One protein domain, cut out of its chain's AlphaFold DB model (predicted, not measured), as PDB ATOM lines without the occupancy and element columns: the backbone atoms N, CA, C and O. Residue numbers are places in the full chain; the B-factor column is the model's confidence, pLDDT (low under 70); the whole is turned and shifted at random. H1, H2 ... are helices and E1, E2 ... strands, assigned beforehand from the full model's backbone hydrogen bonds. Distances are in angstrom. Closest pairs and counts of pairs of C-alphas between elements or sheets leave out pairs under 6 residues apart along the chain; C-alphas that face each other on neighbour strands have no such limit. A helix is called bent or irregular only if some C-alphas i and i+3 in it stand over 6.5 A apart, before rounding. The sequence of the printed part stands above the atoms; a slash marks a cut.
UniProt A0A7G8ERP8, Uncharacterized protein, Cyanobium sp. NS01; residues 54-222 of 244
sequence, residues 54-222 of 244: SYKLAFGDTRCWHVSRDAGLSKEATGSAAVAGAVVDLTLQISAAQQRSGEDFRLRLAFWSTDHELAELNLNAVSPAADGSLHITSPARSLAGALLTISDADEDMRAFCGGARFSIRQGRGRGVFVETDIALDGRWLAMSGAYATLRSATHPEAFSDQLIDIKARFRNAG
ATOM      1  N   SER A  54       3.629   5.187 -39.947       85.75
ATOM      2  CA  SER A  54       3.383   5.846 -41.234       85.75
ATOM      3  C   SER A  54       2.366   5.044 -42.041       85.75
ATOM      4  O   SER A  54       2.631   3.900 -42.425       85.75
ATOM      5  N   TYR A  55       1.195   5.633 -42.280       87.19
ATOM      6  CA  TYR A  55       0.098   5.044 -43.043       87.19
ATOM      7  C   TYR A  55       0.178   5.480 -44.508       87.19
ATOM      8  O   TYR A  55       0.220   6.671 -44.814       87.19
ATOM      9  N   LYS A  56       0.162   4.518 -45.432       88.25
ATOM     10  CA  LYS A  56       0.286   4.754 -46.879       88.25
ATOM     11  C   LYS A  56      -0.685   3.903 -47.689       88.25
ATOM     12  O   LYS A  56      -1.073   2.813 -47.272       88.25
ATOM     13  N   LEU A  57      -1.018   4.375 -48.888       84.81
ATOM     14  CA  LEU A  57      -1.658   3.566 -49.927       84.81
ATOM     15  C   LEU A  57      -0.568   2.916 -50.782       84.81
ATOM     16  O   LEU A  57       0.289   3.611 -51.335       84.81
ATOM     17  N   ALA A  58      -0.572   1.588 -50.895       75.62
ATOM     18  CA  ALA A  58       0.392   0.900 -51.742       75.62
ATOM     19  C   ALA A  58      -0.029   0.996 -53.218       75.62
ATOM     20  O   ALA A  58      -1.203   0.888 -53.549       75.62
ATOM     21  N   PHE A  59       0.941   1.128 -54.131       67.56
ATOM     22  CA  PHE A  59       0.668   1.166 -55.577       67.56
ATOM     23  C   PHE A  59      -0.089  -0.075 -56.096       67.56
ATOM     24  O   PHE A  59      -0.801   0.028 -57.088       67.56
ATOM     25  N   GLY A  60       0.078  -1.236 -55.448       71.12
ATOM     26  CA  GLY A  60      -0.551  -2.503 -55.841       71.12
ATOM     27  C   GLY A  60      -1.785  -2.901 -55.025       71.12
ATOM     28  O   GLY A  60      -2.547  -3.747 -55.482       71.12
ATOM     29  N   ASP A  61      -2.000  -2.296 -53.853       76.88
ATOM     30  CA  ASP A  61      -3.227  -2.473 -53.073       76.88
ATOM     31  C   ASP A  61      -3.637  -1.138 -52.457       76.88
ATOM     32  O   ASP A  61      -2.999  -0.595 -51.555       76.88
ATOM     33  N   THR A  62      -4.715  -0.594 -53.004       79.62
ATOM     34  CA  THR A  62      -5.278   0.690 -52.605       79.62
ATOM     35  C   THR A  62      -6.557   0.526 -51.794       79.62
ATOM     36  O   THR A  62      -7.262   1.508 -51.576       79.62
ATOM     37  N   ARG A  63      -6.910  -0.701 -51.388       83.06
ATOM     38  CA  ARG A  63      -8.149  -0.996 -50.650       83.06
ATOM     39  C   ARG A  63      -7.983  -0.867 -49.144       83.06
ATOM     40  O   ARG A  63      -8.979  -0.753 -48.437       83.06
ATOM     41  N   CYS A  64      -6.749  -0.884 -48.663       87.69
ATOM     42  CA  CYS A  64      -6.416  -0.784 -47.256       87.69
ATOM     43  C   CYS A  64      -5.266   0.187 -47.027       87.69
ATOM     44  O   CYS A  64      -4.472   0.485 -47.924       87.69
ATOM     45  N   TRP A  65      -5.163   0.641 -45.786       89.12
ATOM     46  CA  TRP A  65      -3.960   1.288 -45.308       89.12
ATOM     47  C   TRP A  65      -2.863   0.243 -45.126       89.12
ATOM     48  O   TRP A  65      -3.095  -0.860 -44.626       89.12
ATOM     49  N   HIS A  66      -1.653   0.611 -45.530       89.06
ATOM     50  CA  HIS A  66      -0.441  -0.083 -45.130       89.06
ATOM     51  C   HIS A  66       0.272   0.763 -44.087       89.06
ATOM     52  O   HIS A  66       0.563   1.930 -44.348       89.06
ATOM     53  N   VAL A  67       0.580   0.177 -42.938       88.06
ATOM     54  CA  VAL A  67       1.364   0.829 -41.894       88.06
ATOM     55  C   VAL A  67       2.825   0.401 -41.989       88.06
ATOM     56  O   VAL A  67       3.157  -0.719 -42.387       88.06
ATOM     57  N   SER A  68       3.709   1.325 -41.645       83.44
ATOM     58  CA  SER A  68       5.127   1.077 -41.431       83.44
ATOM     59  C   SER A  68       5.557   1.743 -40.137       83.44
ATOM     60  O   SER A  68       5.192   2.888 -39.889       83.44
ATOM     61  N   ARG A  69       6.343   1.030 -39.329       81.75
ATOM     62  CA  ARG A  69       6.916   1.531 -38.066       81.75
ATOM     63  C   ARG A  69       8.445   1.670 -38.125       81.75
ATOM     64  O   ARG A  69       9.103   1.902 -37.123       81.75
ATOM     65  N   ASP A  70       9.007   1.493 -39.315       72.75
ATOM     66  CA  ASP A  70      10.435   1.358 -39.610       72.75
ATOM     67  C   ASP A  70      10.827   2.227 -40.818       72.75
ATOM     68  O   ASP A  70      11.474   1.776 -41.763       72.75
ATOM     69  N   ALA A  71      10.390   3.490 -40.809       64.62
ATOM     70  CA  ALA A  71      10.732   4.490 -41.826       64.62
ATOM     71  C   ALA A  71      10.342   4.115 -43.275       64.62
ATOM     72  O   ALA A  71      10.970   4.549 -44.243       64.62
ATOM     73  N   GLY A  72       9.285   3.319 -43.445       67.62
ATOM     74  CA  GLY A  72       8.724   2.949 -44.744       67.62
ATOM     75  C   GLY A  72       9.132   1.568 -45.267       67.62
ATOM     76  O   GLY A  72       8.598   1.180 -46.315       67.62
ATOM     77  N   LEU A  73      10.012   0.843 -44.563       69.50
ATOM     78  CA  LEU A  73      10.562  -0.450 -44.992       69.50
ATOM     79  C   LEU A  73       9.503  -1.565 -44.955       69.50
ATOM     80  O   LEU A  73       9.294  -2.254 -45.957       69.50
ATOM     81  N   SER A  74       8.768  -1.691 -43.853       76.50
ATOM     82  CA  SER A  74       7.628  -2.597 -43.713       76.50
ATOM     83  C   SER A  74       6.360  -2.058 -44.394       76.50
ATOM     84  O   SER A  74       6.216  -0.867 -44.718       76.50
ATOM     85  N   LYS A  75       5.436  -2.978 -44.696       80.12
ATOM     86  CA  LYS A  75       4.136  -2.705 -45.331       80.12
ATOM     87  C   LYS A  75       3.067  -3.643 -44.775       80.12
ATOM     88  O   LYS A  75       2.516  -4.458 -45.514       80.12
ATOM     89  N   GLU A  76       2.785  -3.548 -43.486       84.75
ATOM     90  CA  GLU A  76       1.732  -4.357 -42.870       84.75
ATOM     91  C   GLU A  76       0.354  -3.794 -43.242       84.75
ATOM     92  O   GLU A  76       0.115  -2.595 -43.117       84.75
ATOM     93  N   ALA A  77      -0.544  -4.637 -43.754       82.94
ATOM     94  CA  ALA A  77      -1.904  -4.221 -44.084       82.94
ATOM     95  C   ALA A  77      -2.747  -4.151 -42.805       82.94
ATOM     96  O   ALA A  77      -2.932  -5.162 -42.134       82.94
ATOM     97  N   THR A  78      -3.295  -2.976 -42.487       77.69
ATOM     98  CA  THR A  78      -4.101  -2.759 -41.269       77.69
ATOM     99  C   THR A  78      -5.608  -2.744 -41.535       77.69
ATOM    100  O   THR A  78      -6.409  -2.578 -40.617       77.69
ATOM    101  N   GLY A  79      -6.016  -2.954 -42.792       71.38
ATOM    102  CA  GLY A  79      -7.413  -2.925 -43.231       71.38
ATOM    103  C   GLY A  79      -7.857  -1.556 -43.757       71.38
ATOM    104  O   GLY A  79      -7.049  -0.658 -43.984       71.38
ATOM    105  N   SER A  80      -9.156  -1.405 -44.020       66.12
ATOM    106  CA  SER A  80      -9.751  -0.180 -44.582       66.12
ATOM    107  C   SER A  80     -10.375   0.737 -43.526       66.12
ATOM    108  O   SER A  80     -11.082   1.679 -43.881       66.12
ATOM    109  N   ALA A  81     -10.189   0.423 -42.239       74.56
ATOM    110  CA  ALA A  81     -10.720   1.228 -41.148       74.56
ATOM    111  C   ALA A  81     -10.158   2.655 -41.212       74.56
ATOM    112  O   ALA A  81      -9.027   2.871 -41.655       74.56
ATOM    113  N   ALA A  82     -10.965   3.622 -40.779       81.75
ATOM    114  CA  ALA A  82     -10.547   5.012 -40.743       81.75
ATOM    115  C   ALA A  82      -9.345   5.172 -39.808       81.75
ATOM    116  O   ALA A  82      -9.389   4.747 -38.653       81.75
ATOM    117  N   VAL A  83      -8.292   5.819 -40.297       85.62
ATOM    118  CA  VAL A  83      -7.181   6.254 -39.451       85.62
ATOM    119  C   VAL A  83      -7.620   7.540 -38.766       85.62
ATOM    120  O   VAL A  83      -8.125   8.438 -39.435       85.62
ATOM    121  N   ALA A  84      -7.481   7.621 -37.446       85.25
ATOM    122  CA  ALA A  84      -8.016   8.726 -36.661       85.25
ATOM    123  C   ALA A  84      -6.958   9.334 -35.744       85.25
ATOM    124  O   ALA A  84      -6.110   8.619 -35.205       85.25
ATOM    125  N   GLY A  85      -7.054  10.642 -35.528       79.62
ATOM    126  CA  GLY A  85      -6.175  11.328 -34.597       79.62
ATOM    127  C   GLY A  85      -6.349  12.836 -34.550       79.62
ATOM    128  O   GLY A  85      -7.066  13.414 -35.365       79.62
ATOM    129  N   ALA A  86      -5.683  13.466 -33.588       80.19
ATOM    130  CA  ALA A  86      -5.608  14.919 -33.481       80.19
ATOM    131  C   ALA A  86      -4.504  15.433 -34.408       80.19
ATOM    132  O   ALA A  86      -3.338  15.059 -34.251       80.19
ATOM    133  N   VAL A  87      -4.867  16.246 -35.400       78.69
ATOM    134  CA  VAL A  87      -3.919  16.726 -36.412       78.69
ATOM    135  C   VAL A  87      -3.009  17.782 -35.813       78.69
ATOM    136  O   VAL A  87      -3.481  18.734 -35.195       78.69
ATOM    137  N   VAL A  88      -1.704  17.615 -36.025       69.88
ATOM    138  CA  VAL A  88      -0.686  18.512 -35.466       69.88
ATOM    139  C   VAL A  88       0.200  19.157 -36.510       69.88
ATOM    140  O   VAL A  88       0.689  20.249 -36.268       69.88
ATOM    141  N   ASP A  89       0.389  18.541 -37.674       65.94
ATOM    142  CA  ASP A  89       1.082  19.204 -38.775       65.94
ATOM    143  C   ASP A  89       0.565  18.713 -40.127       65.94
ATOM    144  O   ASP A  89       0.072  17.594 -40.289       65.94
ATOM    145  N   LEU A  90       0.716  19.571 -41.126       63.34
ATOM    146  CA  LEU A  90       0.496  19.274 -42.524       63.34
ATOM    147  C   LEU A  90       1.728  19.720 -43.295       63.34
ATOM    148  O   LEU A  90       2.004  20.917 -43.361       63.34
ATOM    149  N   THR A  91       2.404  18.794 -43.976       60.88
ATOM    150  CA  THR A  91       3.588  19.101 -44.777       60.88
ATOM    151  C   THR A  91       3.609  18.422 -46.140       60.88
ATOM    152  O   THR A  91       3.570  17.205 -46.262       60.88
ATOM    153  N   LEU A  92       3.746  19.226 -47.199       52.94
ATOM    154  CA  LEU A  92       4.209  18.732 -48.491       52.94
ATOM    155  C   LEU A  92       5.723  18.569 -48.404       52.94
ATOM    156  O   LEU A  92       6.444  19.553 -48.247       52.94
ATOM    157  N   GLN A  93       6.194  17.333 -48.481       54.25
ATOM    158  CA  GLN A  93       7.611  17.034 -48.531       54.25
ATOM    159  C   GLN A  93       7.970  16.538 -49.924       54.25
ATOM    160  O   GLN A  93       7.435  15.544 -50.410       54.25
ATOM    161  N   ILE A  94       8.937  17.204 -50.539       46.91
ATOM    162  CA  ILE A  94       9.641  16.667 -51.697       46.91
ATOM    163  C   ILE A  94      10.815  15.873 -51.132       46.91
ATOM    164  O   ILE A  94      11.645  16.408 -50.397       46.91
ATOM    165  N   SER A  95      10.842  14.575 -51.397       47.06
ATOM    166  CA  SER A  95      11.928  13.691 -50.975       47.06
ATOM    167  C   SER A  95      12.490  12.996 -52.200       47.06
ATOM    168  O   SER A  95      11.731  12.648 -53.097       47.06
ATOM    169  N   ALA A  96      13.799  12.753 -52.249       41.75
ATOM    170  CA  ALA A  96      14.348  11.878 -53.279       41.75
ATOM    171  C   ALA A  96      13.611  10.529 -53.243       41.75
ATOM    172  O   ALA A  96      13.367   9.984 -52.159       41.75
ATOM    173  N   ALA A  97      13.226  10.010 -54.409       47.94
ATOM    174  CA  ALA A  97      12.492   8.762 -54.487       47.94
ATOM    175  C   ALA A  97      13.326   7.638 -53.864       47.94
ATOM    176  O   ALA A  97      14.416   7.309 -54.336       47.94
ATOM    177  N   GLN A  98      12.843   7.045 -52.768       49.59
ATOM    178  CA  GLN A  98      13.562   5.934 -52.147       49.59
ATOM    179  C   GLN A  98      13.669   4.790 -53.162       49.59
ATOM    180  O   GLN A  98      12.656   4.288 -53.657       49.59
ATOM    181  N   GLN A  99      14.907   4.376 -53.447       47.09
ATOM    182  CA  GLN A  99      15.240   3.258 -54.340       47.09
ATOM    183  C   GLN A  99      14.820   3.449 -55.813       47.09
ATOM    184  O   GLN A  99      14.729   2.472 -56.555       47.09
ATOM    185  N   ARG A 100      14.575   4.689 -56.261       50.03
ATOM    186  CA  ARG A 100      14.297   5.023 -57.668       50.03
ATOM    187  C   ARG A 100      15.042   6.295 -58.072       50.03
ATOM    188  O   ARG A 100      15.289   7.161 -57.245       50.03
ATOM    189  N   SER A 101      15.410   6.412 -59.346       47.09
ATOM    190  CA  SER A 101      15.939   7.670 -59.883       47.09
ATOM    191  C   SER A 101      14.809   8.698 -59.989       47.09
ATOM    192  O   SER A 101      13.826   8.433 -60.681       47.09
ATOM    193  N   GLY A 102      14.951   9.856 -59.339       54.31
ATOM    194  CA  GLY A 102      13.996  10.970 -59.412       54.31
ATOM    195  C   GLY A 102      13.557  11.503 -58.044       54.31
ATOM    196  O   GLY A 102      14.028  11.049 -57.001       54.31
ATOM    197  N   GLU A 103      12.648  12.476 -58.060       52.38
ATOM    198  CA  GLU A 103      12.026  13.055 -56.864       52.38
ATOM    199  C   GLU A 103      10.635  12.440 -56.633       52.38
ATOM    200  O   GLU A 103       9.798  12.410 -57.535       52.38
ATOM    201  N   ASP A 104      10.385  11.951 -55.415       62.25
ATOM    202  CA  ASP A 104       9.060  11.573 -54.929       62.25
ATOM    203  C   ASP A 104       8.443  12.782 -54.209       62.25
ATOM    204  O   ASP A 104       8.859  13.171 -53.111       62.25
ATOM    205  N   PHE A 105       7.389  13.343 -54.790       68.62
ATOM    206  CA  PHE A 105       6.576  14.358 -54.128       68.62
ATOM    207  C   PHE A 105       5.590  13.653 -53.200       68.62
ATOM    208  O   PHE A 105       4.750  12.882 -53.670       68.62
ATOM    209  N   ARG A 106       5.675  13.904 -51.892       74.19
ATOM    210  CA  ARG A 106       4.833  13.264 -50.876       74.19
ATOM    211  C   ARG A 106       4.047  14.299 -50.087       74.19
ATOM    212  O   ARG A 106       4.597  15.271 -49.580       74.19
ATOM    213  N   LEU A 107       2.748  14.070 -49.949       77.88
ATOM    214  CA  LEU A 107       1.896  14.817 -49.035       77.88
ATOM    215  C   LEU A 107       1.864  14.070 -47.701       77.88
ATOM    216  O   LEU A 107       1.356  12.948 -47.635       77.88
ATOM    217  N   ARG A 108       2.433  14.688 -46.664       80.38
ATOM    218  CA  ARG A 108       2.476  14.171 -45.296       80.38
ATOM    219  C   ARG A 108       1.519  14.959 -44.410       80.38
ATOM    220  O   ARG A 108       1.466  16.186 -44.473       80.38
ATOM    221  N   LEU A 109       0.782  14.254 -43.570       83.56
ATOM    222  CA  LEU A 109      -0.050  14.851 -42.532       83.56
ATOM    223  C   LEU A 109       0.247  14.141 -41.223       83.56
ATOM    224  O   LEU A 109       0.005  12.942 -41.128       83.56
ATOM    225  N   ALA A 110       0.782  14.867 -40.247       81.50
ATOM    226  CA  ALA A 110       1.123  14.334 -38.939       81.50
ATOM    227  C   ALA A 110      -0.038  14.517 -37.960       81.50
ATOM    228  O   ALA A 110      -0.701  15.558 -37.926       81.50
ATOM    229  N   PHE A 111      -0.268  13.505 -37.136       79.56
ATOM    230  CA  PHE A 111      -1.324  13.505 -36.135       79.56
ATOM    231  C   PHE A 111      -0.941  12.622 -34.944       79.56
ATOM    232  O   PHE A 111      -0.161  11.678 -35.074       79.56
ATOM    233  N   TRP A 112      -1.526  12.905 -33.786       80.12
ATOM    234  CA  TRP A 112      -1.516  11.980 -32.654       80.12
ATOM    235  C   TRP A 112      -2.605  10.946 -32.845       80.12
ATOM    236  O   TRP A 112      -3.781  11.309 -32.928       80.12
ATOM    237  N   SER A 113      -2.226   9.674 -32.928       82.25
ATOM    238  CA  SER A 113      -3.183   8.575 -33.010       82.25
ATOM    239  C   SER A 113      -4.048   8.496 -31.746       82.25
ATOM    240  O   SER A 113      -3.753   9.107 -30.715       82.25
ATOM    241  N   THR A 114      -5.107   7.690 -31.801       79.25
ATOM    242  CA  THR A 114      -5.934   7.374 -30.623       79.25
ATOM    243  C   THR A 114      -5.155   6.699 -29.496       79.25
ATOM    244  O   THR A 114      -5.578   6.769 -28.348       79.25
ATOM    245  N   ASP A 115      -4.011   6.094 -29.819       78.88
ATOM    246  CA  ASP A 115      -3.113   5.437 -28.867       78.88
ATOM    247  C   ASP A 115      -2.005   6.386 -28.366       78.88
ATOM    248  O   ASP A 115      -1.054   5.950 -27.725       78.88
ATOM    249  N   HIS A 116      -2.119   7.689 -28.655       74.88
ATOM    250  CA  HIS A 116      -1.143   8.731 -28.314       74.88
ATOM    251  C   HIS A 116       0.247   8.531 -28.934       74.88
ATOM    252  O   HIS A 116       1.246   9.044 -28.430       74.88
ATOM    253  N   GLU A 117       0.315   7.838 -30.068       79.94
ATOM    254  CA  GLU A 117       1.535   7.717 -30.860       79.94
ATOM    255  C   GLU A 117       1.579   8.790 -31.947       79.94
ATOM    256  O   GLU A 117       0.565   9.097 -32.581       79.94
ATOM    257  N   LEU A 118       2.767   9.343 -32.196       80.25
ATOM    258  CA  LEU A 118       2.968  10.255 -33.314       80.25
ATOM    259  C   LEU A 118       2.921   9.450 -34.606       80.25
ATOM    260  O   LEU A 118       3.755   8.569 -34.840       80.25
ATOM    261  N   ALA A 119       1.939   9.756 -35.437       82.31
ATOM    262  CA  ALA A 119       1.689   9.057 -36.675       82.31
ATOM    263  C   ALA A 119       1.586  10.027 -37.847       82.31
ATOM    264  O   ALA A 119       1.466  11.242 -37.682       82.31
ATOM    265  N   GLU A 120       1.626   9.472 -39.053       85.69
ATOM    266  CA  GLU A 120       1.418  10.246 -40.266       85.69
ATOM    267  C   GLU A 120       0.585   9.521 -41.317       85.69
ATOM    268  O   GLU A 120       0.662   8.303 -41.473       85.69
ATOM    269  N   LEU A 121      -0.153  10.298 -42.105       86.75
ATOM    270  CA  LEU A 121      -0.556   9.896 -43.443       86.75
ATOM    271  C   LEU A 121       0.547  10.294 -44.411       86.75
ATOM    272  O   LEU A 121       0.946  11.455 -44.437       86.75
ATOM    273  N   ASN A 122       0.998   9.354 -45.232       84.81
ATOM    274  CA  ASN A 122       2.039   9.567 -46.223       84.81
ATOM    275  C   ASN A 122       1.528   9.149 -47.606       84.81
ATOM    276  O   ASN A 122       1.422   7.961 -47.932       84.81
ATOM    277  N   LEU A 123       1.159  10.144 -48.414       84.31
ATOM    278  CA  LEU A 123       0.567   9.946 -49.733       84.31
ATOM    279  C   LEU A 123       1.552  10.359 -50.822       84.31
ATOM    280  O   LEU A 123       2.114  11.450 -50.776       84.31
ATOM    281  N   ASN A 124       1.689   9.542 -51.867       80.81
ATOM    282  CA  ASN A 124       2.349   9.990 -53.094       80.81
ATOM    283  C   ASN A 124       1.505  11.107 -53.710       80.81
ATOM    284  O   ASN A 124       0.346  10.876 -54.049       80.81
ATOM    285  N   ALA A 125       2.062  12.308 -53.835       77.81
ATOM    286  CA  ALA A 125       1.354  13.483 -54.322       77.81
ATOM    287  C   ALA A 125       1.406  13.593 -55.843       77.81
ATOM    288  O   ALA A 125       0.373  13.804 -56.472       77.81
ATOM    289  N   VAL A 126       2.586  13.391 -56.432       78.44
ATOM    290  CA  VAL A 126       2.807  13.480 -57.880       78.44
ATOM    291  C   VAL A 126       3.219  12.112 -58.406       78.44
ATOM    292  O   VAL A 126       3.925  11.356 -57.739       78.44
ATOM    293  N   SER A 127       2.759  11.764 -59.600       76.62
ATOM    294  CA  SER A 127       3.205  10.572 -60.315       76.62
ATOM    295  C   SER A 127       3.482  10.906 -61.783       76.62
ATOM    296  O   SER A 127       2.740  11.689 -62.380       76.62
ATOM    297  N   PRO A 128       4.542  10.339 -62.380       73.81
ATOM    298  CA  PRO A 128       4.776  10.448 -63.812       73.81
ATOM    299  C   PRO A 128       3.826   9.518 -64.575       73.81
ATOM    300  O   PRO A 128       3.575   8.380 -64.165       73.81
ATOM    301  N   ALA A 129       3.284   9.998 -65.687       74.00
ATOM    302  CA  ALA A 129       2.571   9.195 -66.669       74.00
ATOM    303  C   ALA A 129       3.547   8.580 -67.690       74.00
ATOM    304  O   ALA A 129       4.725   8.930 -67.748       74.00
ATOM    305  N   ALA A 130       3.051   7.640 -68.500       75.62
ATOM    306  CA  ALA A 130       3.861   6.920 -69.490       75.62
ATOM    307  C   ALA A 130       4.452   7.831 -70.584       75.62
ATOM    308  O   ALA A 130       5.465   7.489 -71.183       75.62
ATOM    309  N   ASP A 131       3.827   8.982 -70.826       79.69
ATOM    310  CA  ASP A 131       4.273  10.015 -71.763       79.69
ATOM    311  C   ASP A 131       5.263  11.019 -71.139       79.69
ATOM    312  O   ASP A 131       5.683  11.965 -71.801       79.69
ATOM    313  N   GLY A 132       5.637  10.827 -69.871       72.81
ATOM    314  CA  GLY A 132       6.523  11.720 -69.126       72.81
ATOM    315  C   GLY A 132       5.820  12.922 -68.489       72.81
ATOM    316  O   GLY A 132       6.469  13.677 -67.765       72.81
ATOM    317  N   SER A 133       4.510  13.103 -68.693       74.38
ATOM    318  CA  SER A 133       3.754  14.160 -68.015       74.38
ATOM    319  C   SER A 133       3.613  13.873 -66.515       74.38
ATOM    320  O   SER A 133       3.546  12.724 -66.076       74.38
ATOM    321  N   LEU A 134       3.567  14.927 -65.698       76.75
ATOM    322  CA  LEU A 134       3.352  14.822 -64.254       76.75
ATOM    323  C   LEU A 134       1.879  15.059 -63.927       76.75
ATOM    324  O   LEU A 134       1.287  16.039 -64.378       76.75
ATOM    325  N   HIS A 135       1.301  14.194 -63.099       81.00
ATOM    326  CA  HIS A 135      -0.070  14.345 -62.617       81.00
ATOM    327  C   HIS A 135      -0.144  14.213 -61.098       81.00
ATOM    328  O   HIS A 135       0.634  13.484 -60.479       81.00
ATOM    329  N   ILE A 136      -1.115  14.900 -60.498       83.50
ATOM    330  CA  ILE A 136      -1.401  14.775 -59.068       83.50
ATOM    331  C   ILE A 136      -2.287  13.560 -58.839       83.50
ATOM    332  O   ILE A 136      -3.307  13.379 -59.514       83.50
ATOM    333  N   THR A 137      -1.913  12.724 -57.879       86.44
ATOM    334  CA  THR A 137      -2.656  11.501 -57.581       86.44
ATOM    335  C   THR A 137      -4.028  11.825 -56.985       86.44
ATOM    336  O   THR A 137      -4.211  12.808 -56.260       86.44
ATOM    337  N   SER A 138      -5.024  10.981 -57.263       88.56
ATOM    338  CA  SER A 138      -6.377  11.162 -56.720       88.56
ATOM    339  C   SER A 138      -6.423  11.227 -55.183       88.56
ATOM    340  O   SER A 138      -7.108  12.126 -54.692       88.56
ATOM    341  N   PRO A 139      -5.674  10.397 -54.421       88.88
ATOM    342  CA  PRO A 139      -5.616  10.500 -52.960       88.88
ATOM    343  C   PRO A 139      -5.134  11.868 -52.466       88.88
ATOM    344  O   PRO A 139      -5.761  12.466 -51.589       88.88
ATOM    345  N   ALA A 140      -4.059  12.393 -53.064       86.94
ATOM    346  CA  ALA A 140      -3.512  13.691 -52.687       86.94
ATOM    347  C   ALA A 140      -4.473  14.833 -53.036       86.94
ATOM    348  O   ALA A 140      -4.705  15.711 -52.206       86.94
ATOM    349  N   ARG A 141      -5.116  14.778 -54.212       88.88
ATOM    350  CA  ARG A 141      -6.147  15.752 -54.603       88.88
ATOM    351  C   ARG A 141      -7.365  15.725 -53.685       88.88
ATOM    352  O   ARG A 141      -7.916  16.782 -53.390       88.88
ATOM    353  N   SER A 142      -7.810  14.549 -53.236       90.25
ATOM    354  CA  SER A 142      -8.962  14.452 -52.327       90.25
ATOM    355  C   SER A 142      -8.647  15.006 -50.945       90.25
ATOM    356  O   SER A 142      -9.466  15.748 -50.404       90.25
ATOM    357  N   LEU A 143      -7.451  14.726 -50.414       90.38
ATOM    358  CA  LEU A 143      -7.022  15.270 -49.128       90.38
ATOM    359  C   LEU A 143      -6.845  16.793 -49.212       90.38
ATOM    360  O   LEU A 143      -7.400  17.514 -48.391       90.38
ATOM    361  N   ALA A 144      -6.158  17.300 -50.239       88.69
ATOM    362  CA  ALA A 144      -6.009  18.740 -50.454       88.69
ATOM    363  C   ALA A 144      -7.368  19.444 -50.617       88.69
ATOM    364  O   ALA A 144      -7.597  20.496 -50.028       88.69
ATOM    365  N   GLY A 145      -8.302  18.839 -51.355       90.62
ATOM    366  CA  GLY A 145      -9.669  19.344 -51.490       90.62
ATOM    367  C   GLY A 145     -10.433  19.429 -50.163       90.62
ATOM    368  O   GLY A 145     -11.169  20.391 -49.936       90.62
ATOM    369  N   ALA A 146     -10.248  18.444 -49.279       91.06
ATOM    370  CA  ALA A 146     -10.807  18.466 -47.928       91.06
ATOM    371  C   ALA A 146     -10.219  19.616 -47.108       91.06
ATOM    372  O   ALA A 146     -10.955  20.412 -46.533       91.06
ATOM    373  N   LEU A 147      -8.891  19.734 -47.122       90.19
ATOM    374  CA  LEU A 147      -8.151  20.747 -46.378       90.19
ATOM    375  C   LEU A 147      -8.501  22.170 -46.820       90.19
ATOM    376  O   LEU A 147      -8.589  23.051 -45.973       90.19
ATOM    377  N   LEU A 148      -8.773  22.391 -48.110       90.38
ATOM    378  CA  LEU A 148      -9.310  23.668 -48.593       90.38
ATOM    379  C   LEU A 148     -10.641  24.004 -47.933       90.38
ATOM    380  O   LEU A 148     -10.804  25.110 -47.436       90.38
ATOM    381  N   THR A 149     -11.566  23.042 -47.926       91.00
ATOM    382  CA  THR A 149     -12.900  23.209 -47.335       91.00
ATOM    383  C   THR A 149     -12.797  23.512 -45.847       91.00
ATOM    384  O   THR A 149     -13.399  24.468 -45.379       91.00
ATOM    385  N   ILE A 150     -11.962  22.762 -45.130       91.06
ATOM    386  CA  ILE A 150     -11.679  22.990 -43.709       91.06
ATOM    387  C   ILE A 150     -11.082  24.386 -43.490       91.06
ATOM    388  O   ILE A 150     -11.456  25.085 -42.559       91.06
ATOM    389  N   SER A 151     -10.178  24.825 -44.369       90.00
ATOM    390  CA  SER A 151      -9.512  26.127 -44.252       90.00
ATOM    391  C   SER A 151     -10.393  27.333 -44.601       90.00
ATOM    392  O   SER A 151      -9.907  28.464 -44.568       90.00
ATOM    393  N   ASP A 152     -11.652  27.123 -44.996       89.88
ATOM    394  CA  ASP A 152     -12.595  28.211 -45.268       89.88
ATOM    395  C   ASP A 152     -13.246  28.745 -43.974       89.88
ATOM    396  O   ASP A 152     -13.770  29.859 -43.982       89.88
ATOM    397  N   ALA A 153     -13.172  28.003 -42.857       91.06
ATOM    398  CA  ALA A 153     -13.738  28.408 -41.570       91.06
ATOM    399  C   ALA A 153     -12.828  28.070 -40.374       91.06
ATOM    400  O   ALA A 153     -12.374  26.944 -40.193       91.06
ATOM    401  N   ASP A 154     -12.630  29.048 -39.490       89.62
ATOM    402  CA  ASP A 154     -11.848  28.907 -38.254       89.62
ATOM    403  C   ASP A 154     -12.341  27.786 -37.327       89.62
ATOM    404  O   ASP A 154     -11.545  27.115 -36.670       89.62
ATOM    405  N   GLU A 155     -13.658  27.607 -37.240       90.44
ATOM    406  CA  GLU A 155     -14.284  26.555 -36.437       90.44
ATOM    407  C   GLU A 155     -13.948  25.163 -36.978       90.44
ATOM    408  O   GLU A 155     -13.524  24.299 -36.211       90.44
ATOM    409  N   ASP A 156     -14.019  24.984 -38.297       91.19
ATOM    410  CA  ASP A 156     -13.675  23.726 -38.960       91.19
ATOM    411  C   ASP A 156     -12.187  23.407 -38.809       91.19
ATOM    412  O   ASP A 156     -11.824  22.260 -38.540       91.19
ATOM    413  N   MET A 157     -11.308  24.411 -38.913       88.06
ATOM    414  CA  MET A 157      -9.879  24.220 -38.655       88.06
ATOM    415  C   MET A 157      -9.615  23.770 -37.209       88.06
ATOM    416  O   MET A 157      -8.807  22.867 -36.984       88.06
ATOM    417  N   ARG A 158     -10.313  24.348 -36.221       84.81
ATOM    418  CA  ARG A 158     -10.206  23.928 -34.810       84.81
ATOM    419  C   ARG A 158     -10.745  22.517 -34.595       84.81
ATOM    420  O   ARG A 158     -10.092  21.725 -33.920       84.81
ATOM    421  N   ALA A 159     -11.890  22.192 -35.186       85.31
ATOM    422  CA  ALA A 159     -12.476  20.856 -35.151       85.31
ATOM    423  C   ALA A 159     -11.546  19.810 -35.787       85.31
ATOM    424  O   ALA A 159     -11.333  18.741 -35.218       85.31
ATOM    425  N   PHE A 160     -10.908  20.140 -36.911       89.06
ATOM    426  CA  PHE A 160      -9.918  19.290 -37.572       89.06
ATOM    427  C   PHE A 160      -8.696  19.000 -36.692       89.06
ATOM    428  O   PHE A 160      -8.300  17.841 -36.545       89.06
ATOM    429  N   CYS A 161      -8.121  20.031 -36.069       84.69
ATOM    430  CA  CYS A 161      -7.010  19.869 -35.128       84.69
ATOM    431  C   CYS A 161      -7.437  19.120 -33.852       84.69
ATOM    432  O   CYS A 161      -6.643  18.370 -33.287       84.69
ATOM    433  N   GLY A 162      -8.693  19.276 -33.419       76.31
ATOM    434  CA  GLY A 162      -9.276  18.539 -32.294       76.31
ATOM    435  C   GLY A 162      -9.526  17.057 -32.588       76.31
ATOM    436  O   GLY A 162      -9.507  16.235 -31.670       76.31
ATOM    437  N   GLY A 163      -9.717  16.695 -33.856       81.12
ATOM    438  CA  GLY A 163      -9.813  15.312 -34.296       81.12
ATOM    439  C   GLY A 163     -10.208  15.186 -35.763       81.12
ATOM    440  O   GLY A 163     -11.177  15.791 -36.216       81.12
ATOM    441  N   ALA A 164      -9.506  14.321 -36.487       88.69
ATOM    442  CA  ALA A 164      -9.799  13.980 -37.869       88.69
ATOM    443  C   ALA A 164      -9.829  12.462 -38.074       88.69
ATOM    444  O   ALA A 164      -9.157  11.706 -37.365       88.69
ATOM    445  N   ARG A 165     -10.610  12.018 -39.062       91.12
ATOM    446  CA  ARG A 165     -10.664  10.634 -39.543       91.12
ATOM    447  C   ARG A 165     -10.424  10.587 -41.035       91.12
ATOM    448  O   ARG A 165     -10.978  11.388 -41.779       91.12
ATOM    449  N   PHE A 166      -9.646   9.602 -41.458       90.81
ATOM    450  CA  PHE A 166      -9.217   9.435 -42.833       90.81
ATOM    451  C   PHE A 166      -9.575   8.039 -43.329       90.81
ATOM    452  O   PHE A 166      -8.997   7.035 -42.899       90.81
ATOM    453  N   SER A 167     -10.534   7.985 -44.245       90.50
ATOM    454  CA  SER A 167     -11.077   6.740 -44.792       90.50
ATOM    455  C   SER A 167     -10.714   6.593 -46.262       90.50
ATOM    456  O   SER A 167     -10.570   7.577 -46.987       90.50
ATOM    457  N   ILE A 168     -10.583   5.354 -46.723       89.56
ATOM    458  CA  ILE A 168     -10.324   5.062 -48.133       89.56
ATOM    459  C   ILE A 168     -11.657   4.835 -48.832       89.56
ATOM    460  O   ILE A 168     -12.391   3.911 -48.478       89.56
ATOM    461  N   ARG A 169     -11.933   5.602 -49.889       87.50
ATOM    462  CA  ARG A 169     -13.066   5.341 -50.780       87.50
ATOM    463  C   ARG A 169     -12.603   4.990 -52.186       87.50
ATOM    464  O   ARG A 169     -11.875   5.740 -52.838       87.50
ATOM    465  N   GLN A 170     -13.093   3.856 -52.679       85.88
ATOM    466  CA  GLN A 170     -12.902   3.432 -54.062       85.88
ATOM    467  C   GLN A 170     -13.806   4.243 -54.999       85.88
ATOM    468  O   GLN A 170     -14.999   4.433 -54.747       85.88
ATOM    469  N   GLY A 171     -13.227   4.745 -56.084       77.25
ATOM    470  CA  GLY A 171     -13.919   5.444 -57.156       77.25
ATOM    471  C   GLY A 171     -14.435   4.522 -58.253       77.25
ATOM    472  O   GLY A 171     -14.268   3.307 -58.220       77.25
ATOM    473  N   ARG A 172     -15.032   5.123 -59.290       73.50
ATOM    474  CA  ARG A 172     -15.259   4.416 -60.557       73.50
ATOM    475  C   ARG A 172     -13.912   4.253 -61.278       73.50
ATOM    476  O   ARG A 172     -13.176   5.227 -61.425       73.50
ATOM    477  N   GLY A 173     -13.596   3.042 -61.741       70.38
ATOM    478  CA  GLY A 173     -12.325   2.734 -62.410       70.38
ATOM    479  C   GLY A 173     -11.171   2.498 -61.427       70.38
ATOM    480  O   GLY A 173     -11.345   1.795 -60.441       70.38
ATOM    481  N   ARG A 174      -9.984   3.061 -61.704       63.03
ATOM    482  CA  ARG A 174      -8.776   2.935 -60.851       63.03
ATOM    483  C   ARG A 174      -8.624   4.056 -59.808       63.03
ATOM    484  O   ARG A 174      -7.596   4.135 -59.143       63.03
ATOM    485  N   GLY A 175      -9.599   4.962 -59.709       77.62
ATOM    486  CA  GLY A 175      -9.519   6.123 -58.820       77.62
ATOM    487  C   GLY A 175      -9.699   5.735 -57.355       77.62
ATOM    488  O   GLY A 175     -10.636   5.015 -57.024       77.62
ATOM    489  N   VAL A 176      -8.831   6.237 -56.482       86.81
ATOM    490  CA  VAL A 176      -8.889   6.036 -55.025       86.81
ATOM    491  C   VAL A 176      -8.867   7.405 -54.368       86.81
ATOM    492  O   VAL A 176      -8.103   8.276 -54.787       86.81
ATOM    493  N   PHE A 177      -9.703   7.596 -53.355       88.62
ATOM    494  CA  PHE A 177      -9.852   8.865 -52.655       88.62
ATOM    495  C   PHE A 177      -9.661   8.676 -51.153       88.62
ATOM    496  O   PHE A 177     -10.006   7.631 -50.603       88.62
ATOM    497  N   VAL A 178      -9.144   9.717 -50.512       89.19
ATOM    498  CA  VAL A 178      -9.128   9.867 -49.059       89.19
ATOM    499  C   VAL A 178     -10.317  10.740 -48.681       89.19
ATOM    500  O   VAL A 178     -10.381  11.907 -49.069       89.19
ATOM    501  N   GLU A 179     -11.266  10.159 -47.959       91.12
ATOM    502  CA  GLU A 179     -12.342  10.899 -47.304       91.12
ATOM    503  C   GLU A 179     -11.849  11.405 -45.958       91.12
ATOM    504  O   GLU A 179     -11.036  10.752 -45.300       91.12
ATOM    505  N   THR A 180     -12.292  12.598 -45.583       91.19
ATOM    506  CA  THR A 180     -11.850  13.278 -44.368       91.19
ATOM    507  C   THR A 180     -13.058  13.753 -43.586       91.19
ATOM    508  O   THR A 180     -13.835  14.567 -44.092       91.19
ATOM    509  N   ASP A 181     -13.168  13.281 -42.349       91.25
ATOM    510  CA  ASP A 181     -14.170  13.732 -41.388       91.25
ATOM    511  C   ASP A 181     -13.489  14.465 -40.231       91.25
ATOM    512  O   ASP A 181     -12.367  14.116 -39.856       91.25
ATOM    513  N   ILE A 182     -14.176  15.440 -39.637       90.50
ATOM    514  CA  ILE A 182     -13.679  16.230 -38.502       90.50
ATOM    515  C   ILE A 182     -14.582  16.105 -37.283       90.50
ATOM    516  O   ILE A 182     -15.792  15.907 -37.411       90.50
ATOM    517  N   ALA A 183     -13.991  16.206 -36.096       86.31
ATOM    518  CA  ALA A 183     -14.703  16.155 -34.830       86.31
ATOM    519  C   ALA A 183     -15.275  17.538 -34.494       86.31
ATOM    520  O   ALA A 183     -14.559  18.414 -34.013       86.31
ATOM    521  N   LEU A 184     -16.575  17.721 -34.713       85.19
ATOM    522  CA  LEU A 184     -17.289  18.964 -34.417       85.19
ATOM    523  C   LEU A 184     -18.448  18.653 -33.467       85.19
ATOM    524  O   LEU A 184     -19.280  17.813 -33.787       85.19
ATOM    525  N   ASP A 185     -18.504  19.289 -32.296       84.19
ATOM    526  CA  ASP A 185     -19.586  19.129 -31.304       84.19
ATOM    527  C   ASP A 185     -19.938  17.671 -30.943       84.19
ATOM    528  O   ASP A 185     -21.104  17.288 -30.831       84.19
ATOM    529  N   GLY A 186     -18.924  16.814 -30.792       77.19
ATOM    530  CA  GLY A 186     -19.117  15.404 -30.423       77.19
ATOM    531  C   GLY A 186     -19.658  14.508 -31.545       77.19
ATOM    532  O   GLY A 186     -19.957  13.337 -31.299       77.19
ATOM    533  N   ARG A 187     -19.754  15.016 -32.780       88.12
ATOM    534  CA  ARG A 187     -20.085  14.249 -33.992       88.12
ATOM    535  C   ARG A 187     -18.952  14.321 -35.017       88.12
ATOM    536  O   ARG A 187     -18.076  15.178 -34.941       88.12
ATOM    537  N   TRP A 188     -18.996  13.413 -35.987       90.31
ATOM    538  CA  TRP A 188     -18.110  13.434 -37.150       90.31
ATOM    539  C   TRP A 188     -18.809  14.150 -38.298       90.31
ATOM    540  O   TRP A 188     -19.882  13.726 -38.730       90.31
ATOM    541  N   LEU A 189     -18.216  15.247 -38.756       91.06
ATOM    542  CA  LEU A 189     -18.673  16.007 -39.909       91.06
ATOM    543  C   LEU A 189     -17.809  15.646 -41.116       91.06
ATOM    544  O   LEU A 189     -16.596  15.829 -41.083       91.06
ATOM    545  N   ALA A 190     -18.436  15.156 -42.182       90.81
ATOM    546  CA  ALA A 190     -17.738  14.862 -43.425       90.81
ATOM    547  C   ALA A 190     -17.345  16.159 -44.142       90.81
ATOM    548  O   ALA A 190     -18.210  16.933 -44.552       90.81
ATOM    549  N   MET A 191     -16.040  16.369 -44.328       86.25
ATOM    550  CA  MET A 191     -15.486  17.544 -45.012       86.25
ATOM    551  C   MET A 191     -15.181  17.276 -46.481       86.25
ATOM    552  O   MET A 191     -15.042  18.211 -47.272       86.25
ATOM    553  N   SER A 192     -15.070  16.004 -46.873       72.12
ATOM    554  CA  SER A 192     -14.802  15.644 -48.260       72.12
ATOM    555  C   SER A 192     -15.441  14.335 -48.714       72.12
ATOM    556  O   SER A 192     -15.505  13.341 -48.000       72.12
ATOM    557  N   GLY A 193     -15.851  14.358 -49.984       61.62
ATOM    558  CA  GLY A 193     -16.156  13.195 -50.816       61.62
ATOM    559  C   GLY A 193     -15.514  13.362 -52.200       61.62
ATOM    560  O   GLY A 193     -14.662  14.229 -52.396       61.62
ATOM    561  N   ALA A 194     -15.940  12.585 -53.206       61.62
ATOM    562  CA  ALA A 194     -15.332  12.578 -54.557       61.62
ATOM    563  C   ALA A 194     -15.163  13.975 -55.172       61.62
ATOM    564  O   ALA A 194     -14.181  14.249 -55.849       61.62
ATOM    565  N   TYR A 195     -16.133  14.856 -54.938       68.81
ATOM    566  CA  TYR A 195     -16.187  16.182 -55.541       68.81
ATOM    567  C   TYR A 195     -15.134  17.148 -54.991       68.81
ATOM    568  O   TYR A 195     -14.769  18.094 -55.686       68.81
ATOM    569  N   ALA A 196     -14.570  16.884 -53.806       71.81
ATOM    570  CA  ALA A 196     -13.503  17.706 -53.240       71.81
ATOM    571  C   ALA A 196     -12.246  17.706 -54.128       71.81
ATOM    572  O   ALA A 196     -11.548  18.715 -54.199       71.81
ATOM    573  N   THR A 197     -12.007  16.636 -54.904       78.81
ATOM    574  CA  THR A 197     -10.882  16.602 -55.852       78.81
ATOM    575  C   THR A 197     -10.972  17.691 -56.914       78.81
ATOM    576  O   THR A 197      -9.940  18.104 -57.428       78.81
ATOM    577  N   LEU A 198     -12.180  18.162 -57.253       83.19
ATOM    578  CA  LEU A 198     -12.379  19.199 -58.271       83.19
ATOM    579  C   LEU A 198     -11.862  20.570 -57.821       83.19
ATOM    580  O   LEU A 198     -11.503  21.379 -58.668       83.19
ATOM    581  N   ARG A 199     -11.793  20.815 -56.505       82.69
ATOM    582  CA  ARG A 199     -11.221  22.045 -55.932       82.69
ATOM    583  C   ARG A 199      -9.692  22.029 -55.924       82.69
ATOM    584  O   ARG A 199      -9.064  23.077 -55.796       82.69
ATOM    585  N   SER A 200      -9.093  20.843 -56.024       86.38
ATOM    586  CA  SER A 200      -7.647  20.689 -55.977       86.38
ATOM    587  C   SER A 200      -7.021  20.891 -57.353       86.38
ATOM    588  O   SER A 200      -7.530  20.375 -58.359       86.38
ATOM    589  N   ALA A 201      -5.897  21.607 -57.374       83.50
ATOM    590  CA  ALA A 201      -5.120  21.850 -58.578       83.50
ATOM    591  C   ALA A 201      -4.741  20.542 -59.301       83.50
ATOM    592  O   ALA A 201      -4.568  19.478 -58.699       83.50
ATOM    593  N   THR A 202      -4.631  20.623 -60.625       83.56
ATOM    594  CA  THR A 202      -4.298  19.489 -61.503       83.56
ATOM    595  C   THR A 202      -2.822  19.432 -61.880       83.56
ATOM    596  O   THR A 202      -2.369  18.392 -62.356       83.56
ATOM    597  N   HIS A 203      -2.082  20.520 -61.660       75.69
ATOM    598  CA  HIS A 203      -0.671  20.665 -62.016       75.69
ATOM    599  C   HIS A 203       0.205  20.788 -60.757       75.69
ATOM    600  O   HIS A 203      -0.244  21.415 -59.796       75.69
ATOM    601  N   PRO A 204       1.436  20.232 -60.745       72.38
ATOM    602  CA  PRO A 204       2.309  20.223 -59.561       72.38
ATOM    603  C   PRO A 204       2.599  21.590 -58.946       72.38
ATOM    604  O   PRO A 204       2.507  21.724 -57.731       72.38
ATOM    605  N   GLU A 205       2.890  22.598 -59.767       72.25
ATOM    606  CA  GLU A 205       3.212  23.955 -59.299       72.25
ATOM    607  C   GLU A 205       2.022  24.576 -58.557       72.25
ATOM    608  O   GLU A 205       2.104  24.851 -57.363       72.25
ATOM    609  N   ALA A 206       0.862  24.649 -59.216       75.69
ATOM    610  CA  ALA A 206      -0.366  25.164 -58.611       75.69
ATOM    611  C   ALA A 206      -0.835  24.339 -57.396       75.69
ATOM    612  O   ALA A 206      -1.451  24.873 -56.478       75.69
ATOM    613  N   PHE A 207      -0.562  23.030 -57.376       78.94
ATOM    614  CA  PHE A 207      -0.852  22.171 -56.226       78.94
ATOM    615  C   PHE A 207       0.052  22.494 -55.032       78.94
ATOM    616  O   PHE A 207      -0.418  22.507 -53.895       78.94
ATOM    617  N   SER A 208       1.326  22.796 -55.285       74.75
ATOM    618  CA  SER A 208       2.260  23.260 -54.260       74.75
ATOM    619  C   SER A 208       1.817  24.602 -53.674       74.75
ATOM    620  O   SER A 208       1.690  24.709 -52.454       74.75
ATOM    621  N   ASP A 209       1.509  25.587 -54.520       75.50
ATOM    622  CA  ASP A 209       1.036  26.911 -54.085       75.50
ATOM    623  C   ASP A 209      -0.243  26.800 -53.247       75.50
ATOM    624  O   ASP A 209      -0.336  27.341 -52.146       75.50
ATOM    625  N   GLN A 210      -1.195  25.984 -53.707       82.19
ATOM    626  CA  GLN A 210      -2.433  25.712 -52.983       82.19
ATOM    627  C   GLN A 210      -2.181  25.141 -51.576       82.19
ATOM    628  O   GLN A 210      -2.866  25.509 -50.623       82.19
ATOM    629  N   LEU A 211      -1.206  24.245 -51.421       78.44
ATOM    630  CA  LEU A 211      -0.851  23.687 -50.115       78.44
ATOM    631  C   LEU A 211      -0.135  24.703 -49.217       78.44
ATOM    632  O   LEU A 211      -0.330  24.674 -48.000       78.44
ATOM    633  N   ILE A 212       0.666  25.602 -49.795       76.94
ATOM    634  CA  ILE A 212       1.283  26.721 -49.070       76.94
ATOM    635  C   ILE A 212       0.195  27.639 -48.503       76.94
ATOM    636  O   ILE A 212       0.243  27.967 -47.316       76.94
ATOM    637  N   ASP A 213      -0.816  27.977 -49.302       83.31
ATOM    638  CA  ASP A 213      -1.932  28.825 -48.875       83.31
ATOM    639  C   ASP A 213      -2.747  28.183 -47.751       83.31
ATOM    640  O   ASP A 213      -3.046  28.832 -46.747       83.31
ATOM    641  N   ILE A 214      -3.066  26.888 -47.874       85.38
ATOM    642  CA  ILE A 214      -3.752  26.129 -46.817       85.38
ATOM    643  C   ILE A 214      -2.943  26.205 -45.521       85.38
ATOM    644  O   ILE A 214      -3.478  26.605 -44.488       85.38
ATOM    645  N   LYS A 215      -1.643  25.886 -45.568       79.50
ATOM    646  CA  LYS A 215      -0.762  25.978 -44.392       79.50
ATOM    647  C   LYS A 215      -0.773  27.384 -43.790       79.50
ATOM    648  O   LYS A 215      -0.848  27.524 -42.572       79.50
ATOM    649  N   ALA A 216      -0.701  28.423 -44.621       79.94
ATOM    650  CA  ALA A 216      -0.704  29.807 -44.163       79.94
ATOM    651  C   ALA A 216      -1.996  30.164 -43.411       79.94
ATOM    652  O   ALA A 216      -1.928  30.832 -42.383       79.94
ATOM    653  N   ARG A 217      -3.159  29.672 -43.853       85.94
ATOM    654  CA  ARG A 217      -4.436  29.887 -43.149       85.94
ATOM    655  C   ARG A 217      -4.438  29.270 -41.752       85.94
ATOM    656  O   ARG A 217      -4.741  29.967 -40.789       85.94
ATOM    657  N   PHE A 218      -4.014  28.013 -41.628       81.50
ATOM    658  CA  PHE A 218      -3.898  27.352 -40.325       81.50
ATOM    659  C   PHE A 218      -2.914  28.077 -39.387       81.50
ATOM    660  O   PHE A 218      -3.186  28.221 -38.194       81.50
ATOM    661  N   ARG A 219      -1.799  28.601 -39.919       77.00
ATOM    662  CA  ARG A 219      -0.860  29.443 -39.154       77.00
ATOM    663  C   ARG A 219      -1.492  30.748 -38.689       77.00
ATOM    664  O   ARG A 219      -1.372  31.105 -37.522       77.00
ATOM    665  N   ASN A 220      -2.187  31.445 -39.583       79.69
ATOM    666  CA  ASN A 220      -2.837  32.715 -39.271       79.69
ATOM    667  C   ASN A 220      -3.939  32.554 -38.212       79.69
ATOM    668  O   ASN A 220      -4.161  33.469 -37.424       79.69
ATOM    669  N   ALA A 221      -4.579  31.383 -38.150       79.56
ATOM    670  CA  ALA A 221      -5.545  31.031 -37.111       79.56
ATOM    671  C   ALA A 221      -4.904  30.650 -35.758       79.56
ATOM    672  O   ALA A 221      -5.622  30.358 -34.800       79.56
ATOM    673  N   GLY A 222      -3.568  30.633 -35.663       71.69
ATOM    674  CA  GLY A 222      -2.830  30.235 -34.462       71.69
ATOM    675  C   GLY A 222      -2.870  28.731 -34.179       71.69
ATOM    676  O   GLY A 222      -2.618  28.316 -33.051       71.69
TER     677      GLY A 222
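This is residues 54 to 222 of the 244 residues of an uncharacterized protein of Cyanobium sp. NS01 (UniProt A0A7G8ERP8). One strongly twisted sheet of nine strands folds back on itself at the long, bent strand E4 into two leaves that partly face each other, with H1 in the opening between E5 and E6 of one leaf and E10 of the other. The sheet curls round H2, H4 packs slantwise over E4 on the same face, H3 packs on H1, and the small hairpin E7 and E8 continues from E6. The printed part has 169 residues, in the order E1 to E8, H1, H2, E9 to E11, H3, H4. The mixed sheet runs E3 E2 E1 E6 E5 E4 E9 E10 E11; the class is mixed, helices and strands. The whole is compact, with a radius of gyration of the C-alphas of 15.2 A and spans of 46 by 33 by 31 A.

The sheet holds E1, residues 54 to 56, starting at C-alpha 54 (3.383, 5.846, -41.234); E2, 65 to 68; E3, 76 to 79; E4, 83 to 96, 26.2 A; E5, 103 to 113, 28.6 A; E6, 118 to 124, 19.8 A; E9, 164 to 170, 19.6 A; E10, 176 to 184, 25.7 A; and E11, 187 to 190. E7 is residues 126 to 128 and E8 134 to 136. H1 spans 138 to 150, 18.4 A; H2, 154 to 162, 12.2 A; H3, 194 to 199, 10.4 A; H4, 204 to 220, 24.4 A, ending at C-alpha 220 (-2.837, 32.715, -39.271).

In this folded sheet, one sheet bent into two leaves, E3 E2 E1 E6 E5 face E9 E10 E11, with E4 as hinge, bending by 113 degrees at residue 86. E1 E2 E3, E4 E5 E6 and E9 E10 E11 are meanders, each strand the antiparallel neighbour of the one before. E4 pairs with E9 at N 85 and O 164, 3.0 A, and with E5 at N 91 and O 108, 2.8 A. E1 and E6 are parallel, with N 55 and O 120 at 2.8 A. H1 is on the sheet at a height of 7.0 A; its closest C-alphas with E10 are Pro 139 and Phe 177, 4.6 A. H1 and H3 touch, closest C-alphas Gly 145 and Ala 196, 4.5 A. H3 only grazes the sheet. Every O i to N i+4 pair is within hydrogen-bond range in H1, H2 and H4; H3 has 0 of 2, but 3 of 3 O i to N i+3 pairs.

The two farthest C-alphas, of Asp 131 and Asp 185, are 47.8 A apart. The printed part has no cut and no long link. Mean pLDDT of the printed part is 78.8; 27 residues are under 70, among them 88 to 105.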